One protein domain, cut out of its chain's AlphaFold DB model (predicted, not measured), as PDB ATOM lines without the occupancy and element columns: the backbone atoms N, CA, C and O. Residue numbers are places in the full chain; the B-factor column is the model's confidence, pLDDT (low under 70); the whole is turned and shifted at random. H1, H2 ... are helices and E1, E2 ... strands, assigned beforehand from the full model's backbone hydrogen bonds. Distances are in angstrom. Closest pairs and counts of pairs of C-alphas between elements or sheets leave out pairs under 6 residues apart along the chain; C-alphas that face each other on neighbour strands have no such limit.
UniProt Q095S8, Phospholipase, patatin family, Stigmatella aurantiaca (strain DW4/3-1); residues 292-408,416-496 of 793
ATOM      1  N   ILE A 292     265.759 577.272 462.260       84.25
ATOM      2  CA  ILE A 292     267.088 577.867 462.390       84.25
ATOM      3  C   ILE A 292     267.462 577.949 463.871       84.25
ATOM      4  O   ILE A 292     266.816 578.645 464.654       84.25
ATOM      5  N   VAL A 293     268.541 577.268 464.252       86.00
ATOM      6  CA  VAL A 293     269.076 577.238 465.617       86.00
ATOM      7  C   VAL A 293     270.401 577.992 465.652       86.00
ATOM      8  O   VAL A 293     271.411 577.508 465.150       86.00
ATOM      9  N   LEU A 294     270.412 579.183 466.242       84.88
ATOM     10  CA  LEU A 294     271.603 580.023 466.360       84.88
ATOM     11  C   LEU A 294     272.377 579.682 467.637       84.88
ATOM     12  O   LEU A 294     271.812 579.733 468.728       84.88
ATOM     13  N   PHE A 295     273.677 579.409 467.528       84.69
ATOM     14  CA  PHE A 295     274.543 579.136 468.677       84.69
ATOM     15  C   PHE A 295     275.467 580.308 469.002       84.69
ATOM     16  O   PHE A 295     276.170 580.832 468.135       84.69
ATOM     17  N   ARG A 296     275.542 580.649 470.292       80.88
ATOM     18  CA  ARG A 296     276.531 581.576 470.855       80.88
ATOM     19  C   ARG A 296     277.212 580.963 472.071       80.88
ATOM     20  O   ARG A 296     276.546 580.366 472.913       80.88
ATOM     21  N   SER A 297     278.518 581.190 472.226       75.56
ATOM     22  CA  SER A 297     279.231 580.848 473.460       75.56
ATOM     23  C   SER A 297     280.070 581.995 474.022       75.56
ATOM     24  O   SER A 297     280.546 582.863 473.289       75.56
ATOM     25  N   SER A 298     280.285 581.980 475.340       68.88
ATOM     26  CA  SER A 298     281.283 582.817 476.024       68.88
ATOM     27  C   SER A 298     282.645 582.117 476.182       68.88
ATOM     28  O   SER A 298     283.521 582.614 476.885       68.88
ATOM     29  N   LEU A 299     282.838 580.952 475.553       67.88
ATOM     30  CA  LEU A 299     284.003 580.075 475.748       67.88
ATOM     31  C   LEU A 299     285.227 580.455 474.900       67.88
ATOM     32  O   LEU A 299     286.185 579.693 474.824       67.88
ATOM     33  N   GLY A 300     285.248 581.638 474.282       66.12
ATOM     34  CA  GLY A 300     286.368 582.064 473.430       66.12
ATOM     35  C   GLY A 300     287.724 582.145 474.153       66.12
ATOM     36  O   GLY A 300     288.772 582.074 473.516       66.12
ATOM     37  N   ALA A 301     287.733 582.285 475.484       62.12
ATOM     38  CA  ALA A 301     288.951 582.159 476.287       62.12
ATOM     39  C   ALA A 301     289.439 580.702 476.365       62.12
ATOM     40  O   ALA A 301     290.612 580.440 476.110       62.12
ATOM     41  N   ALA A 302     288.529 579.757 476.617       63.28
ATOM     42  CA  ALA A 302     288.830 578.329 476.664       63.28
ATOM     43  C   ALA A 302     289.321 577.788 475.312       63.28
ATOM     44  O   ALA A 302     290.237 576.975 475.269       63.28
ATOM     45  N   ALA A 303     288.783 578.303 474.202       66.50
ATOM     46  CA  ALA A 303     289.250 577.929 472.869       66.50
ATOM     47  C   ALA A 303     290.735 578.275 472.632       66.50
ATOM     48  O   ALA A 303     291.462 577.519 471.992       66.50
ATOM     49  N   ARG A 304     291.203 579.404 473.186       69.31
ATOM     50  CA  ARG A 304     292.618 579.810 473.125       69.31
ATOM     51  C   ARG A 304     293.510 578.953 474.017       69.31
ATOM     52  O   ARG A 304     294.645 578.686 473.642       69.31
ATOM     53  N   GLU A 305     293.003 578.533 475.172       66.94
ATOM     54  CA  GLU A 305     293.733 577.685 476.119       66.94
ATOM     55  C   GLU A 305     293.880 576.243 475.611       66.94
ATOM     56  O   GLU A 305     294.947 575.651 475.747       66.94
ATOM     57  N   TRP A 306     292.829 575.671 475.019       68.00
ATOM     58  CA  TRP A 306     292.801 574.250 474.641       68.00
ATOM     59  C   TRP A 306     293.177 573.986 473.182       68.00
ATOM     60  O   TRP A 306     293.289 572.829 472.787       68.00
ATOM     61  N   GLY A 307     293.354 575.030 472.367       69.69
ATOM     62  CA  GLY A 307     293.714 574.896 470.949       69.69
ATOM     63  C   GLY A 307     292.621 574.269 470.071       69.69
ATOM     64  O   GLY A 307     292.871 573.950 468.912       69.69
ATOM     65  N   ILE A 308     291.413 574.104 470.610       73.56
ATOM     66  CA  ILE A 308     290.225 573.562 469.942       73.56
ATOM     67  C   ILE A 308     289.036 574.490 470.191       73.56
ATOM     68  O   ILE A 308     288.989 575.143 471.227       73.56
ATOM     69  N   ASP A 309     288.066 574.544 469.274       78.44
ATOM     70  CA  ASP A 309     286.813 575.277 469.497       78.44
ATOM     71  C   ASP A 309     285.781 574.363 470.183       78.44
ATOM     72  O   ASP A 309     285.186 573.515 469.510       78.44
ATOM     73  N   PRO A 310     285.527 574.526 471.496       77.38
ATOM     74  CA  PRO A 310     284.664 573.613 472.238       77.38
ATOM     75  C   PRO A 310     283.212 573.693 471.771       77.38
ATOM     76  O   PRO A 310     282.504 572.690 471.793       77.38
ATOM     77  N   LEU A 311     282.762 574.874 471.324       80.94
ATOM     78  CA  LEU A 311     281.392 575.040 470.849       80.94
ATOM     79  C   LEU A 311     281.175 574.220 469.580       80.94
ATOM     80  O   LEU A 311     280.150 573.558 469.469       80.94
ATOM     81  N   ARG A 312     282.140 574.239 468.654       84.31
ATOM     82  CA  ARG A 312     282.057 573.454 467.421       84.31
ATOM     83  C   ARG A 312     281.946 571.963 467.733       84.31
ATOM     84  O   ARG A 312     280.975 571.342 467.324       84.31
ATOM     85  N   THR A 313     282.870 571.420 468.527       84.06
ATOM     86  CA  THR A 313     282.859 569.991 468.875       84.06
ATOM     87  C   THR A 313     281.564 569.574 469.573       84.06
ATOM     88  O   THR A 313     281.023 568.508 469.292       84.06
ATOM     89  N   MET A 314     281.033 570.414 470.466       84.06
ATOM     90  CA  MET A 314     279.775 570.116 471.149       84.06
ATOM     91  C   MET A 314     278.563 570.173 470.205       84.06
ATOM     92  O   MET A 314     277.700 569.305 470.293       84.06
ATOM     93  N   VAL A 315     278.488 571.167 469.313       88.81
ATOM     94  CA  VAL A 315     277.414 571.284 468.308       88.81
ATOM     95  C   VAL A 315     277.429 570.080 467.367       88.81
ATOM     96  O   VAL A 315     276.375 569.496 467.127       88.81
ATOM     97  N   ASP A 316     278.611 569.663 466.913       87.50
ATOM     98  CA  ASP A 316     278.781 568.506 466.032       87.50
ATOM     99  C   ASP A 316     278.328 567.212 466.723       87.50
ATOM    100  O   ASP A 316     277.555 566.436 466.158       87.50
ATOM    101  N   ALA A 317     278.730 567.010 467.984       87.56
ATOM    102  CA  ALA A 317     278.330 565.841 468.763       87.56
ATOM    103  C   ALA A 317     276.817 565.812 469.053       87.56
ATOM    104  O   ALA A 317     276.203 564.747 468.996       87.56
ATOM    105  N   VAL A 318     276.192 566.963 469.329       90.31
ATOM    106  CA  VAL A 318     274.730 567.046 469.501       90.31
ATOM    107  C   VAL A 318     273.996 566.795 468.191       90.31
ATOM    108  O   VAL A 318     273.003 566.071 468.197       90.31
ATOM    109  N   ALA A 319     274.467 567.357 467.077       91.19
ATOM    110  CA  ALA A 319     273.872 567.126 465.766       91.19
ATOM    111  C   ALA A 319     273.946 565.640 465.378       91.19
ATOM    112  O   ALA A 319     272.958 565.059 464.929       91.19
ATOM    113  N   GLU A 320     275.091 564.990 465.612       89.75
ATOM    114  CA  GLU A 320     275.242 563.547 465.418       89.75
ATOM    115  C   GLU A 320     274.320 562.743 466.348       89.75
ATOM    116  O   GLU A 320     273.665 561.810 465.881       89.75
ATOM    117  N   GLY A 321     274.220 563.124 467.625       90.88
ATOM    118  CA  GLY A 321     273.339 562.479 468.599       90.88
ATOM    119  C   GLY A 321     271.861 562.571 468.218       90.88
ATOM    120  O   GLY A 321     271.189 561.546 468.164       90.88
ATOM    121  N   ILE A 322     271.364 563.765 467.878       92.50
ATOM    122  CA  ILE A 322     269.974 563.977 467.436       92.50
ATOM    123  C   ILE A 322     269.669 563.153 466.185       92.50
ATOM    124  O   ILE A 322     268.642 562.486 466.125       92.50
ATOM    125  N   ARG A 323     270.568 563.161 465.199       89.50
ATOM    126  CA  ARG A 323     270.389 562.387 463.969       89.50
ATOM    127  C   ARG A 323     270.349 560.886 464.243       89.50
ATOM    128  O   ARG A 323     269.520 560.184 463.679       89.50
ATOM    129  N   THR A 324     271.235 560.395 465.107       89.56
ATOM    130  CA  THR A 324     271.318 558.966 465.439       89.56
ATOM    131  C   THR A 324     270.105 558.503 466.246       89.56
ATOM    132  O   THR A 324     269.599 557.412 466.010       89.56
ATOM    133  N   GLU A 325     269.640 559.328 467.186       90.69
ATOM    134  CA  GLU A 325     268.589 558.958 468.139       90.69
ATOM    135  C   GLU A 325     267.169 559.256 467.630       90.69
ATOM    136  O   GLU A 325     266.241 558.513 467.951       90.69
ATOM    137  N   TYR A 326     266.989 560.330 466.855       92.19
ATOM    138  CA  TYR A 326     265.678 560.831 466.415       92.19
ATOM    139  C   TYR A 326     265.495 560.846 464.892       92.19
ATOM    140  O   TYR A 326     264.397 561.112 464.417       92.19
ATOM    141  N   GLY A 327     266.552 560.601 464.109       89.81
ATOM    142  CA  GLY A 327     266.481 560.600 462.645       89.81
ATOM    143  C   GLY A 327     266.327 561.980 461.996       89.81
ATOM    144  O   GLY A 327     266.164 562.046 460.781       89.81
ATOM    145  N   ASP A 328     266.392 563.074 462.767       91.12
ATOM    146  CA  ASP A 328     266.260 564.427 462.218       91.12
ATOM    147  C   ASP A 328     267.484 564.794 461.350       91.12
ATOM    148  O   ASP A 328     268.641 564.611 461.748       91.12
ATOM    149  N   ALA A 329     267.232 565.371 460.176       90.31
ATOM    150  CA  ALA A 329     268.256 565.883 459.279       90.31
ATOM    151  C   ALA A 329     268.787 567.239 459.778       90.31
ATOM    152  O   ALA A 329     268.049 568.227 459.831       90.31
ATOM    153  N   ILE A 330     270.085 567.314 460.094       91.31
ATOM    154  CA  ILE A 330     270.732 568.534 460.608       91.31
ATOM    155  C   ILE A 330     271.880 568.985 459.711       91.31
ATOM    156  O   ILE A 330     272.838 568.237 459.508       91.31
ATOM    157  N   LEU A 331     271.829 570.249 459.279       91.50
ATOM    158  CA  LEU A 331     272.939 570.929 458.615       91.50
ATOM    159  C   LEU A 331     273.580 571.942 459.568       91.50
ATOM    160  O   LEU A 331     272.927 572.885 460.014       91.50
ATOM    161  N   VAL A 332     274.867 571.781 459.861       91.75
ATOM    162  CA  VAL A 332     275.670 572.744 460.623       91.75
ATOM    163  C   VAL A 332     276.200 573.813 459.669       91.75
ATOM    164  O   VAL A 332     276.904 573.516 458.705       91.75
ATOM    165  N   VAL A 333     275.871 575.075 459.935       91.25
ATOM    166  CA  VAL A 333     276.188 576.218 459.073       91.25
ATOM    167  C   VAL A 333     277.140 577.168 459.792       91.25
ATOM    168  O   VAL A 333     276.782 577.804 460.781       91.25
ATOM    169  N   ASP A 334     278.350 577.313 459.267       90.62
ATOM    170  CA  ASP A 334     279.342 578.271 459.747       90.62
ATOM    171  C   ASP A 334     279.241 579.585 458.965       90.62
ATOM    172  O   ASP A 334     279.621 579.656 457.791       90.62
ATOM    173  N   VAL A 335     278.771 580.643 459.629       89.75
ATOM    174  CA  VAL A 335     278.656 581.984 459.044       89.75
ATOM    175  C   VAL A 335     279.870 582.820 459.433       89.75
ATOM    176  O   VAL A 335     280.069 583.161 460.603       89.75
ATOM    177  N   VAL A 336     280.686 583.167 458.438       90.00
ATOM    178  CA  VAL A 336     281.935 583.920 458.611       90.00
ATOM    179  C   VAL A 336     281.877 585.292 457.922       90.00
ATOM    180  O   VAL A 336     281.124 585.462 456.961       90.00
ATOM    181  N   PRO A 337     282.671 586.282 458.366       88.56
ATOM    182  CA  PRO A 337     282.733 587.583 457.706       88.56
ATOM    183  C   PRO A 337     283.302 587.462 456.288       88.56
ATOM    184  O   PRO A 337     284.255 586.714 456.059       88.56
ATOM    185  N   GLY A 338     282.744 588.220 455.347       86.88
ATOM    186  CA  GLY A 338     283.235 588.317 453.973       86.88
ATOM    187  C   GLY A 338     282.850 589.649 453.324       86.88
ATOM    188  O   GLY A 338     282.005 590.354 453.862       86.88
ATOM    189  N   PRO A 339     283.464 590.020 452.189       76.38
ATOM    190  CA  PRO A 339     283.198 591.302 451.531       76.38
ATOM    191  C   PRO A 339     281.779 591.395 450.953       76.38
ATOM    192  O   PRO A 339     281.207 592.477 450.892       76.38
ATOM    193  N   GLU A 340     281.200 590.259 450.564       79.38
ATOM    194  CA  GLU A 340     279.855 590.142 450.006       79.38
ATOM    195  C   GLU A 340     279.170 588.888 450.557       79.38
ATOM    196  O   GLU A 340     279.820 587.993 451.111       79.38
ATOM    197  N   ALA A 341     277.844 588.822 450.416       74.62
ATOM    198  CA  ALA A 341     277.083 587.635 450.773       74.62
ATOM    199  C   ALA A 341     277.379 586.535 449.747       74.62
ATOM    200  O   ALA A 341     276.904 586.594 448.614       74.62
ATOM    201  N   ARG A 342     278.190 585.545 450.130       72.94
ATOM    202  CA  ARG A 342     278.578 584.440 449.249       72.94
ATOM    203  C   ARG A 342     278.210 583.112 449.887       72.94
ATOM    204  O   ARG A 342     278.728 582.751 450.944       72.94
ATOM    205  N   MET A 343     277.345 582.378 449.199       72.62
ATOM    206  CA  MET A 343     276.957 581.018 449.543       72.62
ATOM    207  C   MET A 343     277.614 580.068 448.542       72.62
ATOM    208  O   MET A 343     277.514 580.263 447.330       72.62
ATOM    209  N   THR A 344     278.363 579.081 449.030       74.19
ATOM    210  CA  THR A 344     278.788 577.966 448.171       74.19
ATOM    211  C   THR A 344     277.572 577.095 447.846       74.19
ATOM    212  O   THR A 344     276.632 577.110 448.637       74.19
ATOM    213  N   PRO A 345     277.561 576.325 446.741       74.19
ATOM    214  CA  PRO A 345     276.474 575.383 446.475       74.19
ATOM    215  C   PRO A 345     276.194 574.521 447.709       74.19
ATOM    216  O   PRO A 345     277.135 573.991 448.314       74.19
ATOM    217  N   CYS A 346     274.928 574.443 448.123       71.25
ATOM    218  CA  CYS A 346     274.572 573.681 449.311       71.25
ATOM    219  C   CYS A 346     274.873 572.196 449.070       71.25
ATOM    220  O   CYS A 346     274.536 571.674 448.002       71.25
ATOM    221  N   PRO A 347     275.533 571.505 450.016       77.44
ATOM    222  CA  PRO A 347     275.803 570.094 449.847       77.44
ATOM    223  C   PRO A 347     274.502 569.281 449.812       77.44
ATOM    224  O   PRO A 347     273.526 569.651 450.474       77.44
ATOM    225  N   PRO A 348     274.492 568.158 449.071       77.00
ATOM    226  CA  PRO A 348     273.422 567.178 449.184       77.00
ATOM    227  C   PRO A 348     273.374 566.609 450.608       77.00
ATOM    228  O   PRO A 348     274.367 566.628 451.333       77.00
ATOM    229  N   LEU A 349     272.217 566.062 450.986       79.81
ATOM    230  CA  LEU A 349     271.992 565.437 452.296       79.81
ATOM    231  C   LEU A 349     273.068 564.387 452.632       79.81
ATOM    232  O   LEU A 349     273.550 564.299 453.762       79.81
ATOM    233  N   MET A 350     273.462 563.617 451.617       79.44
ATOM    234  CA  MET A 350     274.514 562.614 451.680       79.44
ATOM    235  C   MET A 350     275.550 562.857 450.585       79.44
ATOM    236  O   MET A 350     275.201 563.245 449.469       79.44
ATOM    237  N   ASP A 351     276.815 562.606 450.899       78.19
ATOM    238  CA  ASP A 351     277.894 562.578 449.921       78.19
ATOM    239  C   ASP A 351     277.814 561.333 449.022       78.19
ATOM    240  O   ASP A 351     276.960 560.454 449.178       78.19
ATOM    241  N   ALA A 352     278.732 561.243 448.058       73.38
ATOM    242  CA  ALA A 352     278.795 560.125 447.117       73.38
ATOM    243  C   ALA A 352     279.071 558.763 447.792       73.38
ATOM    244  O   ALA A 352     278.929 557.724 447.152       73.38
ATOM    245  N   GLN A 353     279.470 558.758 449.066       74.12
ATOM    246  CA  GLN A 353     279.750 557.581 449.884       74.12
ATOM    247  C   GLN A 353     278.586 557.252 450.839       74.12
ATOM    248  O   GLN A 353     278.707 556.343 451.664       74.12
ATOM    249  N   GLY A 354     277.461 557.971 450.741       71.25
ATOM    250  CA  GLY A 354     276.291 557.792 451.601       71.25
ATOM    251  C   GLY A 354     276.492 558.308 453.028       71.25
ATOM    252  O   GLY A 354     275.714 557.965 453.918       71.25
ATOM    253  N   GLN A 355     277.543 559.094 453.286       72.44
ATOM    254  CA  GLN A 355     277.744 559.760 454.569       72.44
ATOM    255  C   GLN A 355     277.020 561.102 454.572       72.44
ATOM    256  O   GLN A 355     276.969 561.808 453.571       72.44
ATOM    257  N   TRP A 356     276.462 561.472 455.718       75.50
ATOM    258  CA  TRP A 356     275.768 562.745 455.863       75.50
ATOM    259  C   TRP A 356     276.733 563.916 455.710       75.50
ATOM    260  O   TRP A 356     277.760 563.958 456.391       75.50
ATOM    261  N   VAL A 357     276.375 564.893 454.875       72.25
ATOM    262  CA  VAL A 357     277.156 566.128 454.785       72.25
ATOM    263  C   VAL A 357     276.669 567.097 455.843       72.25
ATOM    264  O   VAL A 357     275.613 567.703 455.718       72.25
ATOM    265  N   THR A 358     277.444 567.241 456.908       77.38
ATOM    266  CA  THR A 358     276.997 567.984 458.088       77.38
ATOM    267  C   THR A 358     277.438 569.436 458.099       77.38
ATOM    268  O   THR A 358     276.856 570.205 458.846       77.38
ATOM    269  N   HIS A 359     278.431 569.840 457.304       87.19
ATOM    270  CA  HIS A 359     279.005 571.185 457.382       87.19
ATOM    271  C   HIS A 359     278.789 571.992 456.109       87.19
ATOM    272  O   HIS A 359     279.122 571.558 455.005       87.19
ATOM    273  N   HIS A 360     278.331 573.224 456.290       88.50
ATOM    274  CA  HIS A 360     278.211 574.219 455.244       88.50
ATOM    275  C   HIS A 360     278.825 575.544 455.690       88.50
ATOM    276  O   HIS A 360     278.716 575.927 456.852       88.50
ATOM    277  N   ARG A 361     279.481 576.261 454.773       88.81
ATOM    278  CA  ARG A 361     280.135 577.537 455.077       88.81
ATOM    279  C   ARG A 361     279.518 578.659 454.265       88.81
ATOM    280  O   ARG A 361     279.411 578.566 453.047       88.81
ATOM    281  N   VAL A 362     279.189 579.745 454.948       87.50
ATOM    282  CA  VAL A 362     278.510 580.907 454.379       87.50
ATOM    283  C   VAL A 362     279.285 582.169 454.735       87.50
ATOM    284  O   VAL A 362     279.771 582.310 455.857       87.50
ATOM    285  N   GLN A 363     279.415 583.093 453.784       86.62
ATOM    286  CA  GLN A 363     280.013 584.406 454.018       86.62
ATOM    287  C   GLN A 363     278.940 585.492 454.036       86.62
ATOM    288  O   GLN A 363     278.045 585.483 453.191       86.62
ATOM    289  N   ALA A 364     279.051 586.437 454.970       85.88
ATOM    290  CA  ALA A 364     278.166 587.595 455.047       85.88
ATOM    291  C   ALA A 364     278.942 588.885 455.395       85.88
ATOM    292  O   ALA A 364     279.870 588.833 456.208       85.88
ATOM    293  N   PRO A 365     278.553 590.041 454.819       84.38
ATOM    294  CA  PRO A 365     279.212 591.324 455.064       84.38
ATOM    295  C   PRO A 365     278.765 592.022 456.354       84.38
ATOM    296  O   PRO A 365     279.497 592.852 456.881       84.38
ATOM    297  N   SER A 366     277.579 591.699 456.876       85.62
ATOM    298  CA  SER A 366     277.022 592.293 458.099       85.62
ATOM    299  C   SER A 366     276.022 591.350 458.772       85.62
ATOM    300  O   SER A 366     275.523 590.422 458.134       85.62
ATOM    301  N   GLY A 367     275.696 591.596 460.047       80.50
ATOM    302  CA  GLY A 367     274.702 590.805 460.788       80.50
ATOM    303  C   GLY A 367     273.305 590.828 460.154       80.50
ATOM    304  O   GLY A 367     272.657 589.790 460.055       80.50
ATOM    305  N   ALA A 368     272.875 591.971 459.611       77.81
ATOM    306  CA  ALA A 368     271.607 592.080 458.886       77.81
ATOM    307  C   ALA A 368     271.582 591.214 457.611       77.81
ATOM    308  O   ALA A 368     270.555 590.628 457.269       77.81
ATOM    309  N   ALA A 369     272.724 591.085 456.925       80.19
ATOM    310  CA  ALA A 369     272.840 590.221 455.755       80.19
ATOM    311  C   ALA A 369     272.769 588.727 456.120       80.19
ATOM    312  O   ALA A 369     272.264 587.939 455.321       80.19
ATOM    313  N   VAL A 370     273.206 588.332 457.325       82.19
ATOM    314  CA  VAL A 370     273.119 586.938 457.804       82.19
ATOM    315  C   VAL A 370     271.677 586.438 457.769       82.19
ATOM    316  O   VAL A 370     271.419 585.366 457.228       82.19
ATOM    317  N   THR A 371     270.726 587.223 458.281       77.69
ATOM    318  CA  THR A 371     269.304 586.845 458.322       77.69
ATOM    319  C   THR A 371     268.746 586.562 456.927       77.69
ATOM    320  O   THR A 371     268.052 585.564 456.728       77.69
ATOM    321  N   GLY A 372     269.085 587.406 455.947       76.56
ATOM    322  CA  GLY A 372     268.680 587.212 454.555       76.56
ATOM    323  C   GLY A 372     269.257 585.932 453.952       76.56
ATOM    324  O   GLY A 372     268.519 585.153 453.358       76.56
ATOM    325  N   VAL A 373     270.552 585.674 454.163       79.44
ATOM    326  CA  VAL A 373     271.219 584.482 453.619       79.44
ATOM    327  C   VAL A 373     270.679 583.193 454.240       79.44
ATOM    328  O   VAL A 373     270.432 582.231 453.519       79.44
ATOM    329  N   LEU A 374     270.436 583.169 455.553       81.31
ATOM    330  CA  LEU A 374     269.872 581.993 456.223       81.31
ATOM    331  C   LEU A 374     268.436 581.695 455.772       81.31
ATOM    332  O   LEU A 374     268.077 580.527 455.644       81.31
ATOM    333  N   ARG A 375     267.627 582.728 455.490       78.44
ATOM    334  CA  ARG A 375     266.283 582.549 454.913       78.44
ATOM    335  C   ARG A 375     266.365 581.932 453.520       78.44
ATOM    336  O   ARG A 375     265.633 580.988 453.247       78.44
ATOM    337  N   THR A 376     267.251 582.440 452.664       76.75
ATOM    338  CA  THR A 376     267.472 581.871 451.327       76.75
ATOM    339  C   THR A 376     267.922 580.416 451.420       76.75
ATOM    340  O   THR A 376     267.331 579.562 450.772       76.75
ATOM    341  N   LEU A 377     268.890 580.115 452.290       79.06
ATOM    342  CA  LEU A 377     269.361 578.748 452.512       79.06
ATOM    343  C   LEU A 377     268.217 577.817 452.941       79.06
ATOM    344  O   LEU A 377     268.066 576.738 452.384       79.06
ATOM    345  N   ALA A 378     267.374 578.239 453.884       78.56
ATOM    346  CA  ALA A 378     266.245 577.432 454.340       78.56
ATOM    347  C   ALA A 378     265.217 577.125 453.235       78.56
ATOM    348  O   ALA A 378     264.612 576.057 453.257       78.56
ATOM    349  N   LEU A 379     265.030 578.046 452.284       75.94
ATOM    350  CA  LEU A 379     264.147 577.858 451.128       75.94
ATOM    351  C   LEU A 379     264.772 576.954 450.056       75.94
ATOM    352  O   LEU A 379     264.057 576.204 449.405       75.94
ATOM    353  N   GLU A 380     266.092 577.015 449.867       73.06
ATOM    354  CA  GLU A 380     266.794 576.209 448.859       73.06
ATOM    355  C   GLU A 380     266.985 574.749 449.279       73.06
ATOM    356  O   GLU A 380     267.109 573.876 448.420       73.06
ATOM    357  N   VAL A 381     267.010 574.466 450.587       74.12
ATOM    358  CA  VAL A 381     267.207 573.103 451.098       74.12
ATOM    359  C   VAL A 381     266.141 572.658 452.102       74.12
ATOM    360  O   VAL A 381     266.445 572.338 453.256       74.12
ATOM    361  N   PRO A 382     264.880 572.525 451.656       70.12
ATOM    362  CA  PRO A 382     263.780 572.078 452.500       70.12
ATOM    363  C   PRO A 382     263.856 570.588 452.857       70.12
ATOM    364  O   PRO A 382     262.925 570.054 453.445       70.12
ATOM    365  N   SER A 383     264.921 569.873 452.489       80.69
ATOM    366  CA  SER A 383     265.178 568.482 452.885       80.69
ATOM    367  C   SER A 383     265.807 568.350 454.278       80.69
ATOM    368  O   SER A 383     265.817 567.250 454.827       80.69
ATOM    369  N   TRP A 384     266.283 569.449 454.873       86.88
ATOM    370  CA  TRP A 384     266.789 569.476 456.248       86.88
ATOM    371  C   TRP A 384     265.680 569.811 457.249       86.88
ATOM    372  O   TRP A 384     264.735 570.525 456.925       86.88
ATOM    373  N   ASP A 385     265.789 569.312 458.479       88.44
ATOM    374  CA  ASP A 385     264.837 569.601 459.560       88.44
ATOM    375  C   ASP A 385     265.302 570.769 460.430       88.44
ATOM    376  O   ASP A 385     264.482 571.577 460.872       88.44
ATOM    377  N   TYR A 386     266.618 570.876 460.647       90.12
ATOM    378  CA  TYR A 386     267.237 571.949 461.422       90.12
ATOM    379  C   TYR A 386     268.512 572.472 460.753       90.12
ATOM    380  O   TYR A 386     269.343 571.704 460.266       90.12
ATOM    381  N   LEU A 387     268.703 573.789 460.816       90.56
ATOM    382  CA  LEU A 387     269.951 574.470 460.480       90.56
ATOM    383  C   LEU A 387     270.631 574.916 461.777       90.56
ATOM    384  O   LEU A 387     270.160 575.829 462.453       90.56
ATOM    385  N   PHE A 388     271.732 574.268 462.144       92.00
ATOM    386  CA  PHE A 388     272.519 574.595 463.334       92.00
ATOM    387  C   PHE A 388     273.567 575.632 462.955       92.00
ATOM    388  O   PHE A 388     274.620 575.313 462.415       92.00
ATOM    389  N   VAL A 389     273.268 576.899 463.203       90.31
ATOM    390  CA  VAL A 389     274.045 578.019 462.686       90.31
ATOM    391  C   VAL A 389     274.972 578.574 463.753       90.31
ATOM    392  O   VAL A 389     274.546 579.022 464.820       90.31
ATOM    393  N   ARG A 390     276.259 578.634 463.427       90.12
ATOM    394  CA  ARG A 390     277.279 579.287 464.236       90.12
ATOM    395  C   ARG A 390     277.690 580.589 463.563       90.12
ATOM    396  O   ARG A 390     278.246 580.593 462.467       90.12
ATOM    397  N   VAL A 391     277.401 581.704 464.226       87.44
ATOM    398  CA  VAL A 391     277.651 583.045 463.688       87.44
ATOM    399  C   VAL A 391     278.928 583.616 464.295       87.44
ATOM    400  O   VAL A 391     279.112 583.595 465.513       87.44
ATOM    401  N   ALA A 392     279.820 584.130 463.446       85.06
ATOM    402  CA  ALA A 392     281.040 584.788 463.901       85.06
ATOM    403  C   ALA A 392     280.731 585.964 464.855       85.06
ATOM    404  O   ALA A 392     279.803 586.732 464.586       85.06
ATOM    405  N   PRO A 393     281.527 586.182 465.923       82.19
ATOM    406  CA  PRO A 393     281.252 587.224 466.917       82.19
ATOM    407  C   PRO A 393     281.066 588.631 466.335       82.19
ATOM    408  O   PRO A 393     280.221 589.378 466.815       82.19
ATOM    409  N   SER A 394     281.809 588.980 465.280       83.00
ATOM    410  CA  SER A 394     281.722 590.288 464.613       83.00
ATOM    411  C   SER A 394     280.412 590.519 463.858       83.00
ATOM    412  O   SER A 394     280.092 591.656 463.549       83.00
ATOM    413  N   LEU A 395     279.669 589.458 463.533       84.12
ATOM    414  CA  LEU A 395     278.374 589.534 462.849       84.12
ATOM    415  C   LEU A 395     277.196 589.440 463.831       84.12
ATOM    416  O   LEU A 395     276.048 589.580 463.423       84.12
ATOM    417  N   TRP A 396     277.468 589.174 465.113       83.25
ATOM    418  CA  TRP A 396     276.443 588.881 466.113       83.25
ATOM    419  C   TRP A 396     275.664 590.118 466.565       83.25
ATOM    420  O   TRP A 396     274.453 590.041 466.756       83.25
ATOM    421  N   GLU A 397     276.350 591.244 466.780       74.00
ATOM    422  CA  GLU A 397     275.727 592.445 467.363       74.00
ATOM    423  C   GLU A 397     274.710 593.105 466.418       74.00
ATOM    424  O   GLU A 397     273.704 593.631 466.888       74.00
ATOM    425  N   ASP A 398     274.911 592.966 465.105       72.50
ATOM    426  CA  ASP A 398     274.054 593.540 464.058       72.50
ATOM    427  C   ASP A 398     272.998 592.554 463.517       72.50
ATOM    428  O   ASP A 398     272.366 592.807 462.488       72.50
ATOM    429  N   LEU A 399     272.828 591.393 464.159       77.81
ATOM    430  CA  LEU A 399     271.840 590.393 463.757       77.81
ATOM    431  C   LEU A 399     270.420 590.882 464.103       77.81
ATOM    432  O   LEU A 399     270.172 591.368 465.206       77.81
ATOM    433  N   SER A 400     269.476 590.730 463.175       68.31
ATOM    434  CA  SER A 400     268.073 591.136 463.355       68.31
ATOM    435  C   SER A 400     267.120 590.001 462.994       68.31
ATOM    436  O   SER A 400     267.398 589.222 462.079       68.31
ATOM    437  N   LEU A 401     265.996 589.882 463.712       61.09
ATOM    438  CA  LEU A 401     264.931 588.958 463.309       61.09
ATOM    439  C   LEU A 401     264.349 589.378 461.948       61.09
ATOM    440  O   LEU A 401     264.219 590.579 461.689       61.09
ATOM    441  N   PRO A 402     263.943 588.422 461.094       51.56
ATOM    442  CA  PRO A 402     263.102 588.744 459.949       51.56
ATOM    443  C   PRO A 402     261.810 589.413 460.436       51.56
ATOM    444  O   PRO A 402     261.272 589.016 461.468       51.56
ATOM    445  N   GLU A 403     261.266 590.368 459.674       46.34
ATOM    446  CA  GLU A 403     259.987 591.031 459.998       46.34
ATOM    447  C   GLU A 403     258.791 590.047 460.131       46.34
ATOM    448  O   GLU A 403     257.750 590.435 460.658       46.34
ATOM    449  N   ASP A 404     258.979 588.776 459.737       41.75
ATOM    450  CA  ASP A 404     258.005 587.670 459.730       41.75
ATOM    451  C   ASP A 404     258.212 586.615 460.857       41.75
ATOM    452  O   ASP A 404     257.550 585.577 460.869       41.75
ATOM    453  N   GLY A 405     259.169 586.798 461.778       41.03
ATOM    454  CA  GLY A 405     259.566 585.763 462.747       41.03
ATOM    455  C   GLY A 405     258.783 585.785 464.064       41.03
ATOM    456  O   GLY A 405     259.149 586.517 464.979       41.03
ATOM    457  N   GLU A 406     257.749 584.949 464.196       39.25
ATOM    458  CA  GLU A 406     257.071 584.688 465.476       39.25
ATOM    459  C   GLU A 406     258.028 584.099 466.537       39.25
ATOM    460  O   GLU A 406     258.894 583.267 466.231       39.25
ATOM    461  N   HIS A 407     257.826 584.513 467.791       37.78
ATOM    462  CA  HIS A 407     258.593 584.146 468.983       37.78
ATOM    463  C   HIS A 407     258.640 582.630 469.266       37.78
ATOM    464  O   HIS A 407     257.807 581.850 468.799       37.78
ATOM    465  N   GLY A 408     259.667 582.229 470.021       36.12
ATOM    466  CA  GLY A 408     260.035 580.842 470.301       36.12
ATOM    467  C   GLY A 408     259.015 580.013 471.095       36.12
ATOM    468  O   GLY A 408     258.172 580.539 471.810       36.12
ATOM    469  N   GLY A 416     255.725 579.675 458.491       57.94
ATOM    470  CA  GLY A 416     256.786 580.578 458.984       57.94
ATOM    471  C   GLY A 416     258.012 579.884 459.595       57.94
ATOM    472  O   GLY A 416     257.861 579.033 460.473       57.94
ATOM    473  N   LEU A 417     259.222 580.312 459.202       64.38
ATOM    474  CA  LEU A 417     260.508 579.875 459.777       64.38
ATOM    475  C   LEU A 417     260.545 580.045 461.303       64.38
ATOM    476  O   LEU A 417     260.246 581.119 461.835       64.38
ATOM    477  N   VAL A 418     260.949 578.993 462.016       69.75
ATOM    478  CA  VAL A 418     261.141 579.017 463.473       69.75
ATOM    479  C   VAL A 418     262.601 579.333 463.775       69.75
ATOM    480  O   VAL A 418     263.499 578.708 463.214       69.75
ATOM    481  N   TRP A 419     262.835 580.287 464.675       73.44
ATOM    482  CA  TRP A 419     264.169 580.673 465.129       73.44
ATOM    483  C   TRP A 419     264.339 580.302 466.599       73.44
ATOM    484  O   TRP A 419     263.491 580.628 467.431       73.44
ATOM    485  N   LYS A 420     265.449 579.643 466.929       76.06
ATOM    486  CA  LYS A 420     265.829 579.286 468.298       76.06
ATOM    487  C   LYS A 420     267.209 579.837 468.593       76.06
ATOM    488  O   LYS A 420     268.128 579.672 467.795       76.06
ATOM    489  N   LEU A 421     267.362 580.470 469.748       74.31
ATOM    490  CA  LEU A 421     268.662 580.929 470.211       74.31
ATOM    491  C   LEU A 421     269.170 579.995 471.300       74.31
ATOM    492  O   LEU A 421     268.504 579.800 472.312       74.31
ATOM    493  N   VAL A 422     270.363 579.449 471.107       76.81
ATOM    494  CA  VAL A 422     271.040 578.605 472.084       76.81
ATOM    495  C   VAL A 422     272.281 579.317 472.573       76.81
ATOM    496  O   VAL A 422     273.169 579.687 471.798       76.81
ATOM    497  N   GLN A 423     272.359 579.477 473.886       73.81
ATOM    498  CA  GLN A 423     273.493 580.111 474.515       73.81
ATOM    499  C   GLN A 423     274.205 579.186 475.483       73.81
ATOM    500  O   GLN A 423     273.623 578.674 476.434       73.81
ATOM    501  N   LEU A 424     275.514 579.091 475.281       73.00
ATOM    502  CA  LEU A 424     276.446 578.426 476.168       73.00
ATOM    503  C   LEU A 424     277.220 579.481 476.966       73.00
ATOM    504  O   LEU A 424     278.063 580.193 476.412       73.00
ATOM    505  N   SER A 425     276.927 579.623 478.256       65.50
ATOM    506  CA  SER A 425     277.573 580.643 479.093       65.50
ATOM    507  C   SER A 425     278.079 580.080 480.414       65.50
ATOM    508  O   SER A 425     277.463 579.198 481.005       65.50
ATOM    509  N   ALA A 426     279.185 580.653 480.886       57.28
ATOM    510  CA  ALA A 426     279.669 580.531 482.263       57.28
ATOM    511  C   ALA A 426     279.478 581.839 483.069       57.28
ATOM    512  O   ALA A 426     280.027 581.973 484.157       57.28
ATOM    513  N   ALA A 427     278.774 582.834 482.506       51.16
ATOM    514  CA  ALA A 427     278.582 584.164 483.090       51.16
ATOM    515  C   ALA A 427     277.178 584.752 482.823       51.16
ATOM    516  O   ALA A 427     276.500 584.384 481.861       51.16
ATOM    517  N   GLU A 428     276.785 585.709 483.667       48.19
ATOM    518  CA  GLU A 428     275.420 586.231 483.853       48.19
ATOM    519  C   GLU A 428     274.908 587.203 482.772       48.19
ATOM    520  O   GLU A 428     273.714 587.249 482.482       48.19
ATOM    521  N   LYS A 429     275.781 588.020 482.164       54.22
ATOM    522  CA  LYS A 429     275.332 589.118 481.287       54.22
ATOM    523  C   LYS A 429     275.274 588.706 479.827       54.22
ATOM    524  O   LYS A 429     276.292 588.597 479.146       54.22
ATOM    525  N   VAL A 430     274.052 588.569 479.336       53.97
ATOM    526  CA  VAL A 430     273.758 588.257 477.940       53.97
ATOM    527  C   VAL A 430     273.228 589.490 477.236       53.97
ATOM    528  O   VAL A 430     272.230 590.073 477.649       53.97
ATOM    529  N   ARG A 431     273.883 589.876 476.141       63.62
ATOM    530  CA  ARG A 431     273.362 590.884 475.212       63.62
ATOM    531  C   ARG A 431     272.746 590.186 474.011       63.62
ATOM    532  O   ARG A 431     273.487 589.669 473.177       63.62
ATOM    533  N   LEU A 432     271.424 590.117 473.953       66.44
ATOM    534  CA  LEU A 432     270.715 589.567 472.798       66.44
ATOM    535  C   LEU A 432     270.790 590.544 471.614       66.44
ATOM    536  O   LEU A 432     270.782 591.755 471.852       66.44
ATOM    537  N   PRO A 433     270.876 590.052 470.365       66.75
ATOM    538  CA  PRO A 433     270.700 590.897 469.191       66.75
ATOM    539  C   PRO A 433     269.300 591.515 469.154       66.75
ATOM    540  O   PRO A 433     268.357 591.002 469.764       66.75
ATOM    541  N   VAL A 434     269.151 592.613 468.418       64.31
ATOM    542  CA  VAL A 434     267.879 593.337 468.327       64.31
ATOM    543  C   VAL A 434     266.797 592.438 467.715       64.31
ATOM    544  O   VAL A 434     266.978 591.841 466.657       64.31
ATOM    545  N   GLY A 435     265.650 592.352 468.392       59.16
ATOM    546  CA  GLY A 435     264.504 591.539 467.976       59.16
ATOM    547  C   GLY A 435     264.407 590.185 468.676       59.16
ATOM    548  O   GLY A 435     263.308 589.669 468.802       59.16
ATOM    549  N   PHE A 436     265.495 589.633 469.216       59.25
ATOM    550  CA  PHE A 436     265.434 588.357 469.937       59.25
ATOM    551  C   PHE A 436     264.984 588.553 471.390       59.25
ATOM    552  O   PHE A 436     265.556 589.358 472.127       59.25
ATOM    553  N   GLU A 437     263.975 587.792 471.822       56.00
ATOM    554  CA  GLU A 437     263.454 587.870 473.190       56.00
ATOM    555  C   GLU A 437     264.158 586.895 474.145       56.00
ATOM    556  O   GLU A 437     264.399 585.739 473.777       56.00
ATOM    557  N   PRO A 438     264.400 587.289 475.412       51.75
ATOM    558  CA  PRO A 438     264.975 586.402 476.424       51.75
ATOM    559  C   PRO A 438     264.206 585.092 476.617       51.75
ATOM    560  O   PRO A 438     264.825 584.048 476.796       51.75
ATOM    561  N   ALA A 439     262.874 585.127 476.519       46.59
ATOM    562  CA  ALA A 439     262.023 583.946 476.669       46.59
ATOM    563  C   ALA A 439     262.238 582.890 475.564       46.59
ATOM    564  O   ALA A 439     261.953 581.717 475.775       46.59
ATOM    565  N   SER A 440     262.783 583.285 474.408       52.41
ATOM    566  CA  SER A 440     263.089 582.387 473.281       52.41
ATOM    567  C   SER A 440     264.506 581.791 473.324       52.41
ATOM    568  O   SER A 440     264.926 581.109 472.387       52.41
ATOM    569  N   THR A 441     265.258 582.066 474.396       61.09
ATOM    570  CA  THR A 441     266.660 581.665 474.533       61.09
ATOM    571  C   THR A 441     266.793 580.416 475.394       61.09
ATOM    572  O   THR A 441     266.453 580.418 476.576       61.09
ATOM    573  N   LEU A 442     267.361 579.359 474.818       69.44
ATOM    574  CA  LEU A 442     267.786 578.188 475.561       69.44
ATOM    575  C   LEU A 442     269.136 578.473 476.224       69.44
ATOM    576  O   LEU A 442     270.172 578.548 475.557       69.44
ATOM    577  N   PHE A 443     269.118 578.615 477.546       67.69
ATOM    578  CA  PHE A 443     270.330 578.793 478.339       67.69
ATOM    579  C   PHE A 443     270.900 577.445 478.764       67.69
ATOM    580  O   PHE A 443     270.257 576.697 479.509       67.69
ATOM    581  N   THR A 444     272.131 577.187 478.332       70.38
ATOM    582  CA  THR A 444     272.906 576.005 478.687       70.38
ATOM    583  C   THR A 444     274.103 576.394 479.548       70.38
ATOM    584  O   THR A 444     274.914 577.246 479.170       70.38
ATOM    585  N   VAL A 445     274.233 575.736 480.699       68.50
ATOM    586  CA  VAL A 445     275.326 575.953 481.657       68.50
ATOM    587  C   VAL A 445     276.278 574.766 481.615       68.50
ATOM    588  O   VAL A 445     275.836 573.622 481.706       68.50
ATOM    589  N   LEU A 446     277.580 575.028 481.508       69.81
ATOM    590  CA  LEU A 446     278.608 573.999 481.664       69.81
ATOM    591  C   LEU A 446     279.009 573.874 483.130       69.81
ATOM    592  O   LEU A 446     279.604 574.788 483.701       69.81
ATOM    593  N   LEU A 447     278.718 572.723 483.720       67.88
ATOM    594  CA  LEU A 447     279.203 572.343 485.037       67.88
ATOM    595  C   LEU A 447     280.616 571.763 484.865       67.88
ATOM    596  O   LEU A 447     280.797 570.774 484.154       67.88
ATOM    597  N   GLY A 448     281.619 572.407 485.469       56.44
ATOM    598  CA  GLY A 448     283.019 571.974 485.399       56.44
ATOM    599  C   GLY A 448     283.309 570.659 486.152       56.44
ATOM    600  O   GLY A 448     282.450 570.147 486.868       56.44
ATOM    601  N   PRO A 449     284.538 570.110 486.029       48.47
ATOM    602  CA  PRO A 449     284.943 568.839 486.651       48.47
ATOM    603  C   PRO A 449     285.088 568.921 488.176       48.47
ATOM    604  O   PRO A 449     284.985 567.916 488.873       48.47
ATOM    605  N   SER A 450     285.339 570.120 488.699       48.59
ATOM    606  CA  SER A 450     285.315 570.414 490.128       48.59
ATOM    607  C   SER A 450     284.065 571.235 490.420       48.59
ATOM    608  O   SER A 450     283.728 572.085 489.589       48.59
ATOM    609  N   PRO A 451     283.400 571.035 491.571       51.00
ATOM    610  CA  PRO A 451     282.315 571.897 492.014       51.00
ATOM    611  C   PRO A 451     282.904 573.279 492.299       51.00
ATOM    612  O   PRO A 451     283.247 573.634 493.425       51.00
ATOM    613  N   ARG A 452     283.091 574.082 491.247       51.91
ATOM    614  CA  ARG A 452     283.053 575.519 491.427       51.91
ATOM    615  C   ARG A 452     281.658 575.765 491.968       51.91
ATOM    616  O   ARG A 452     280.688 575.452 491.285       51.91
ATOM    617  N   ARG A 453     281.600 576.310 493.179       57.72
ATOM    618  CA  ARG A 453     280.346 576.692 493.812       57.72
ATOM    619  C   ARG A 453     279.620 577.629 492.854       57.72
ATOM    620  O   ARG A 453     280.100 578.738 492.606       57.72
ATOM    621  N   VAL A 454     278.548 577.133 492.252       60.78
ATOM    622  CA  VAL A 454     277.656 577.944 491.431       60.78
ATOM    623  C   VAL A 454     277.036 578.960 492.394       60.78
ATOM    624  O   VAL A 454     276.601 578.620 493.489       60.78
ATOM    625  N   THR A 455     277.133 580.235 492.055       60.44
ATOM    626  CA  THR A 455     276.700 581.363 492.885       60.44
ATOM    627  C   THR A 455     275.413 581.941 492.329       60.44
ATOM    628  O   THR A 455     275.134 581.740 491.156       60.44
ATOM    629  N   GLN A 456     274.672 582.733 493.110       61.66
ATOM    630  CA  GLN A 456     273.449 583.398 492.629       61.66
ATOM    631  C   GLN A 456     273.649 584.265 491.371       61.66
ATOM    632  O   GLN A 456     272.672 584.556 490.688       61.66
ATOM    633  N   ALA A 457     274.898 584.644 491.073       54.72
ATOM    634  CA  ALA A 457     275.282 585.369 489.868       54.72
ATOM    635  C   ALA A 457     275.493 584.464 488.632       54.72
ATOM    636  O   ALA A 457     275.776 584.940 487.537       54.72
ATOM    637  N   ASP A 458     275.442 583.143 488.776       52.38
ATOM    638  CA  ASP A 458     275.563 582.214 487.660       52.38
ATOM    639  C   ASP A 458     274.155 581.928 487.088       52.38
ATOM    640  O   ASP A 458     273.200 581.705 487.840       52.38
ATOM    641  N   PRO A 459     273.971 581.937 485.753       53.16
ATOM    642  CA  PRO A 459     272.675 581.645 485.155       53.16
ATOM    643  C   PRO A 459     272.271 580.207 485.485       53.16
ATOM    644  O   PRO A 459     273.070 579.287 485.360       53.16
ATOM    645  N   VAL A 460     271.016 579.999 485.879       53.12
ATOM    646  CA  VAL A 460     270.545 578.680 486.340       53.12
ATOM    647  C   VAL A 460     270.245 577.728 485.172       53.12
ATOM    648  O   VAL A 460     270.238 576.514 485.378       53.12
ATOM    649  N   GLY A 461     270.092 578.276 483.957       56.25
ATOM    650  CA  GLY A 461     269.893 577.553 482.698       56.25
ATOM    651  C   GLY A 461     268.615 576.714 482.649       56.25
ATOM    652  O   GLY A 461     268.146 576.203 483.660       56.25
ATOM    653  N   THR A 462     268.058 576.517 481.459       61.88
ATOM    654  CA  THR A 462     267.038 575.473 481.259       61.88
ATOM    655  C   THR A 462     267.702 574.096 481.181       61.88
ATOM    656  O   THR A 462     267.121 573.094 481.584       61.88
ATOM    657  N   VAL A 463     268.950 574.050 480.696       72.38
ATOM    658  CA  VAL A 463     269.756 572.831 480.565       72.38
ATOM    659  C   VAL A 463     271.101 573.029 481.248       72.38
ATOM    660  O   VAL A 463     271.753 574.064 481.099       72.38
ATOM    661  N   ARG A 464     271.554 572.006 481.969       77.88
ATOM    662  CA  ARG A 464     272.866 571.988 482.616       77.88
ATOM    663  C   ARG A 464     273.633 570.768 482.138       77.88
ATOM    664  O   ARG A 464     273.125 569.652 482.187       77.88
ATOM    665  N   LEU A 465     274.845 570.995 481.652       76.25
ATOM    666  CA  LEU A 465     275.697 569.979 481.052       76.25
ATOM    667  C   LEU A 465     276.918 569.768 481.925       76.25
ATOM    668  O   LEU A 465     277.738 570.671 482.078       76.25
ATOM    669  N   ARG A 466     277.054 568.569 482.484       74.69
ATOM    670  CA  ARG A 466     278.239 568.196 483.248       74.69
ATOM    671  C   ARG A 466     279.261 567.556 482.325       74.69
ATOM    672  O   ARG A 466     279.288 566.343 482.157       74.69
ATOM    673  N   LEU A 467     280.086 568.401 481.719       70.56
ATOM    674  CA  LEU A 467     281.101 567.990 480.757       70.56
ATOM    675  C   LEU A 467     282.487 568.371 481.262       70.56
ATOM    676  O   LEU A 467     282.695 569.482 481.749       70.56
ATOM    677  N   GLU A 468     283.451 567.462 481.112       67.88
ATOM    678  CA  GLU A 468     284.854 567.756 481.392       67.88
ATOM    679  C   GLU A 468     285.472 568.499 480.205       67.88
ATOM    680  O   GLU A 468     285.688 567.896 479.150       67.88
ATOM    681  N   PRO A 469     285.834 569.782 480.345       59.56
ATOM    682  CA  PRO A 469     286.190 570.559 479.171       59.56
ATOM    683  C   PRO A 469     287.502 570.121 478.501       59.56
ATOM    684  O   PRO A 469     287.656 570.247 477.292       59.56
ATOM    685  N   ARG A 470     288.420 569.505 479.261       62.84
ATOM    686  CA  ARG A 470     289.659 568.910 478.726       62.84
ATOM    687  C   ARG A 470     289.413 567.655 477.886       62.84
ATOM    688  O   ARG A 470     290.210 567.360 477.004       62.84
ATOM    689  N   ARG A 471     288.319 566.925 478.132       70.38
ATOM    690  CA  ARG A 471     287.957 565.747 477.330       70.38
ATOM    691  C   ARG A 471     287.327 566.122 475.996       70.38
ATOM    692  O   ARG A 471     287.430 565.329 475.067       70.38
ATOM    693  N   LEU A 472     286.778 567.336 475.872       70.31
ATOM    694  CA  LEU A 472     286.208 567.846 474.618       70.31
ATOM    695  C   LEU A 472     287.223 567.817 473.465       70.31
ATOM    696  O   LEU A 472     286.838 567.601 472.324       70.31
ATOM    697  N   ALA A 473     288.522 567.981 473.747       65.00
ATOM    698  CA  ALA A 473     289.586 567.900 472.739       65.00
ATOM    699  C   ALA A 473     289.803 566.490 472.171       65.00
ATOM    700  O   ALA A 473     290.362 566.345 471.086       65.00
ATOM    701  N   HIS A 474     289.362 565.460 472.890       69.56
ATOM    702  CA  HIS A 474     289.507 564.056 472.508       69.56
ATOM    703  C   HIS A 474     288.193 563.431 472.040       69.56
ATOM    704  O   HIS A 474     288.153 562.235 471.754       69.56
ATOM    705  N   TRP A 475     287.113 564.211 471.982       73.88
ATOM    706  CA  TRP A 475     285.842 563.727 471.470       73.88
ATOM    707  C   TRP A 475     285.971 563.402 469.983       73.88
ATOM    708  O   TRP A 475     286.310 564.256 469.166       73.88
ATOM    709  N   GLY A 476     285.734 562.132 469.661       68.88
ATOM    710  CA  GLY A 476     285.557 561.656 468.299       68.88
ATOM    711  C   GLY A 476     284.084 561.734 467.902       68.88
ATOM    712  O   GLY A 476     283.425 562.750 468.087       68.88
ATOM    713  N   ARG A 477     283.556 560.627 467.377       76.50
ATOM    714  CA  ARG A 477     282.127 560.496 467.055       76.50
ATOM    715  C   ARG A 477     281.288 560.385 468.324       76.50
ATOM    716  O   ARG A 477     281.732 559.770 469.295       76.50
ATOM    717  N   PHE A 478     280.051 560.862 468.289       82.06
ATOM    718  CA  PHE A 478     279.080 560.726 469.381       82.06
ATOM    719  C   PHE A 478     278.980 559.282 469.914       82.06
ATOM    720  O   PHE A 478     278.977 559.052 471.124       82.06
ATOM    721  N   ALA A 479     279.012 558.289 469.018       82.19
ATOM    722  CA  ALA A 479     278.967 556.865 469.367       82.19
ATOM    723  C   ALA A 479     280.148 556.381 470.234       82.19
ATOM    724  O   ALA A 479     280.051 555.337 470.872       82.19
ATOM    725  N   THR A 480     281.262 557.119 470.253       84.06
ATOM    726  CA  THR A 480     282.463 556.784 471.039       84.06
ATOM    727  C   THR A 480     282.452 557.366 472.452       84.06
ATOM    728  O   THR A 480     283.305 557.013 473.264       84.06
ATOM    729  N   LEU A 481     281.495 558.248 472.755       85.00
ATOM    730  CA  LEU A 481     281.338 558.852 474.074       85.00
ATOM    731  C   LEU A 481     280.792 557.843 475.090       85.00
ATOM    732  O   LEU A 481     280.112 556.880 474.734       85.00
ATOM    733  N   SER A 482     281.054 558.076 476.377       86.94
ATOM    734  CA  SER A 482     280.435 557.265 477.430       86.94
ATOM    735  C   SER A 482     278.916 557.465 477.457       86.94
ATOM    736  O   SER A 482     278.419 558.538 477.118       86.94
ATOM    737  N   SER A 483     278.155 556.476 477.940       86.06
ATOM    738  CA  SER A 483     276.686 556.586 478.023       86.06
ATOM    739  C   SER A 483     276.211 557.801 478.829       86.06
ATOM    740  O   SER A 483     275.156 558.355 478.538       86.06
ATOM    741  N   ARG A 484     276.998 558.243 479.821       83.06
ATOM    742  CA  ARG A 484     276.706 559.458 480.590       83.06
ATOM    743  C   ARG A 484     276.860 560.713 479.733       83.06
ATOM    744  O   ARG A 484     275.955 561.531 479.711       83.06
ATOM    745  N   GLU A 485     277.984 560.851 479.033       85.00
ATOM    746  CA  GLU A 485     278.234 561.992 478.140       85.00
ATOM    747  C   GLU A 485     277.209 562.039 477.001       85.00
ATOM    748  O   GLU A 485     276.728 563.117 476.652       85.00
ATOM    749  N   GLN A 486     276.832 560.872 476.466       88.69
ATOM    750  CA  GLN A 486     275.766 560.749 475.474       88.69
ATOM    751  C   GLN A 486     274.430 561.261 476.016       88.69
ATOM    752  O   GLN A 486     273.800 562.072 475.344       88.69
ATOM    753  N   ASP A 487     274.008 560.860 477.223       88.50
ATOM    754  CA  ASP A 487     272.763 561.377 477.811       88.50
ATOM    755  C   ASP A 487     272.834 562.885 478.093       88.50
ATOM    756  O   ASP A 487     271.885 563.599 477.773       88.50
ATOM    757  N   SER A 488     273.956 563.402 478.609       87.12
ATOM    758  CA  SER A 488     274.136 564.845 478.823       87.12
ATOM    759  C   SER A 488     273.957 565.627 477.515       87.12
ATOM    760  O   SER A 488     273.210 566.604 477.461       87.12
ATOM    761  N   LEU A 489     274.608 565.190 476.434       87.62
ATOM    762  CA  LEU A 489     274.488 565.831 475.123       87.62
ATOM    763  C   LEU A 489     273.093 565.661 474.519       87.62
ATOM    764  O   LEU A 489     272.542 566.618 473.975       87.62
ATOM    765  N   LEU A 490     272.489 564.480 474.646       91.06
ATOM    766  CA  LEU A 490     271.126 564.246 474.176       91.06
ATOM    767  C   LEU A 490     270.105 565.052 474.971       91.06
ATOM    768  O   LEU A 490     269.131 565.485 474.375       91.06
ATOM    769  N   ARG A 491     270.322 565.350 476.257       89.75
ATOM    770  CA  ARG A 491     269.480 566.298 477.006       89.75
ATOM    771  C   ARG A 491     269.506 567.681 476.369       89.75
ATOM    772  O   ARG A 491     268.462 568.318 476.230       89.75
ATOM    773  N   TRP A 492     270.678 568.132 475.923       88.25
ATOM    774  CA  TRP A 492     270.771 569.376 475.163       88.25
ATOM    775  C   TRP A 492     270.032 569.276 473.827       88.25
ATOM    776  O   TRP A 492     269.258 570.170 473.489       88.25
ATOM    777  N   GLY A 493     270.197 568.164 473.106       89.62
ATOM    778  CA  GLY A 493     269.471 567.909 471.863       89.62
ATOM    779  C   GLY A 493     267.950 567.857 472.045       89.62
ATOM    780  O   GLY A 493     267.211 568.433 471.245       89.62
ATOM    781  N   ARG A 494     267.466 567.260 473.141       90.38
ATOM    782  CA  ARG A 494     266.050 567.255 473.530       90.38
ATOM    783  C   ARG A 494     265.548 568.666 473.787       90.38
ATOM    784  O   ARG A 494     264.496 569.031 473.281       90.38
ATOM    785  N   ALA A 495     266.310 569.499 474.488       85.12
ATOM    786  CA  ALA A 495     265.938 570.896 474.690       85.12
ATOM    787  C   ALA A 495     265.856 571.695 473.386       85.12
ATOM    788  O   ALA A 495     264.888 572.418 473.170       85.12
ATOM    789  N   ILE A 496     266.832 571.533 472.490       84.44
ATOM    790  CA  ILE A 496     266.851 572.220 471.190       84.44
ATOM    791  C   ILE A 496     265.647 571.802 470.338       84.44
ATOM    792  O   ILE A 496     264.996 572.638 469.710       84.44
TER     793      ILE A 496
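What this domain is: This is residues 292 to 408 and 416 to 496 of the 793 residues of the protein "Phospholipase, patatin family" of Stigmatella aurantiaca (strain DW4/3-1) (UniProt Q095S8). A strongly twisted sheet of seven parallel strands makes the core, with H2 and H6 crossing each other on one face and H3 on the other, in three layers. Residues 338 to 358 loop out at the E3 end and 448 to 462 at the E7 end. The printed part has 198 residues, with six named helices and seven named strands in the order E1 H1 H2 E2 E3 H3 E4 H4 E5 E6 E7 H5 H6; the sheet's order is E3 E2 E4 E1 E5 E6 E7. The class is mixed, helices and strands; the whole is compact, with a radius of gyration of the C-alphas of 16.7 A and spans of 45 by 41 by 31 A.

How they stand to each other: The sheet runs from edge strand E3, residues 359 to 364, through E2, 330 to 337, E4, 386 to 391, E1, 292 to 297, E5, 419 to 425, and E6, 441 to 447, to edge strand E7, 463 to 466. One pair within hydrogen-bond range for each neighbour pair in turn, each at 2.8 A, is N 334 and O 360, N 333 and O 388, N 293 and O 387, N 294 and O 420, N 442 and O 421, and N 465 and O 445. H2, residues 310 to 326, is on the sheet at a height of 9.2 A, over E4 and along it at 1 degrees on the local plane; its closest C-alphas to E2 are those of Ala 319 and Ile 330, 6.2 A. H3, residues 367 to 380, is on the opposite face at 7.6 A, slantwise to E2 at 33 degrees on the local plane. E1, H1, residues 300 to 306, H2 and E2 form a split strand-helix-strand unit, two strands that run the same way with helices between them in the chain and E4 between them in the sheet, and its crossover is right-handed; E3, H3 and E4 form another, with E2 between its strands in the sheet and a right-handed crossover too. H6, residues 483 to 496, is on the sheet over none of its strands, its closest C-alphas to E7 being Ser 488 and Leu 465, 5.8 A. H6 touches H2, about perpendicular at 87 degrees, closest at the C-alphas of Val 318 and Leu 489, 5.8 A. H4, residues 393 to 396, is only just at the sheet's level, at 3.7 A. H5, residues 471 to 474, touches residues 310 to 314 of H2 alone, closest at the C-alphas of Pro 310 and Leu 472, 6.4 A. Every O i to N i+4 pair is within hydrogen-bond range in H2 and H6, 2 of 3 in H1 and 8 of 10 in H3; H4 and H5 are too short for one.

Where its parts are: E1 begins at C-alpha 292, (267.088, 577.867, 462.390), and H6 ends at C-alpha 496, (266.851, 572.220, 471.190). H2 is 23.6 A long, E2 22.7 A, H3 20.4 A and H6 19.7 A.

The domain as a whole: The C-alphas farthest apart are those of Ala 352 and Gln 456, 51.4 A. Residues 409 to 415 are not printed, with 11.8 A between C-alphas 408 and 416. The links E2 to E3, E5 to E6 and E6 to E7 are long. The mean pLDDT of the printed part is 74.5, and 65 residues are under 70, among them 425 to 443 and 445 to 462.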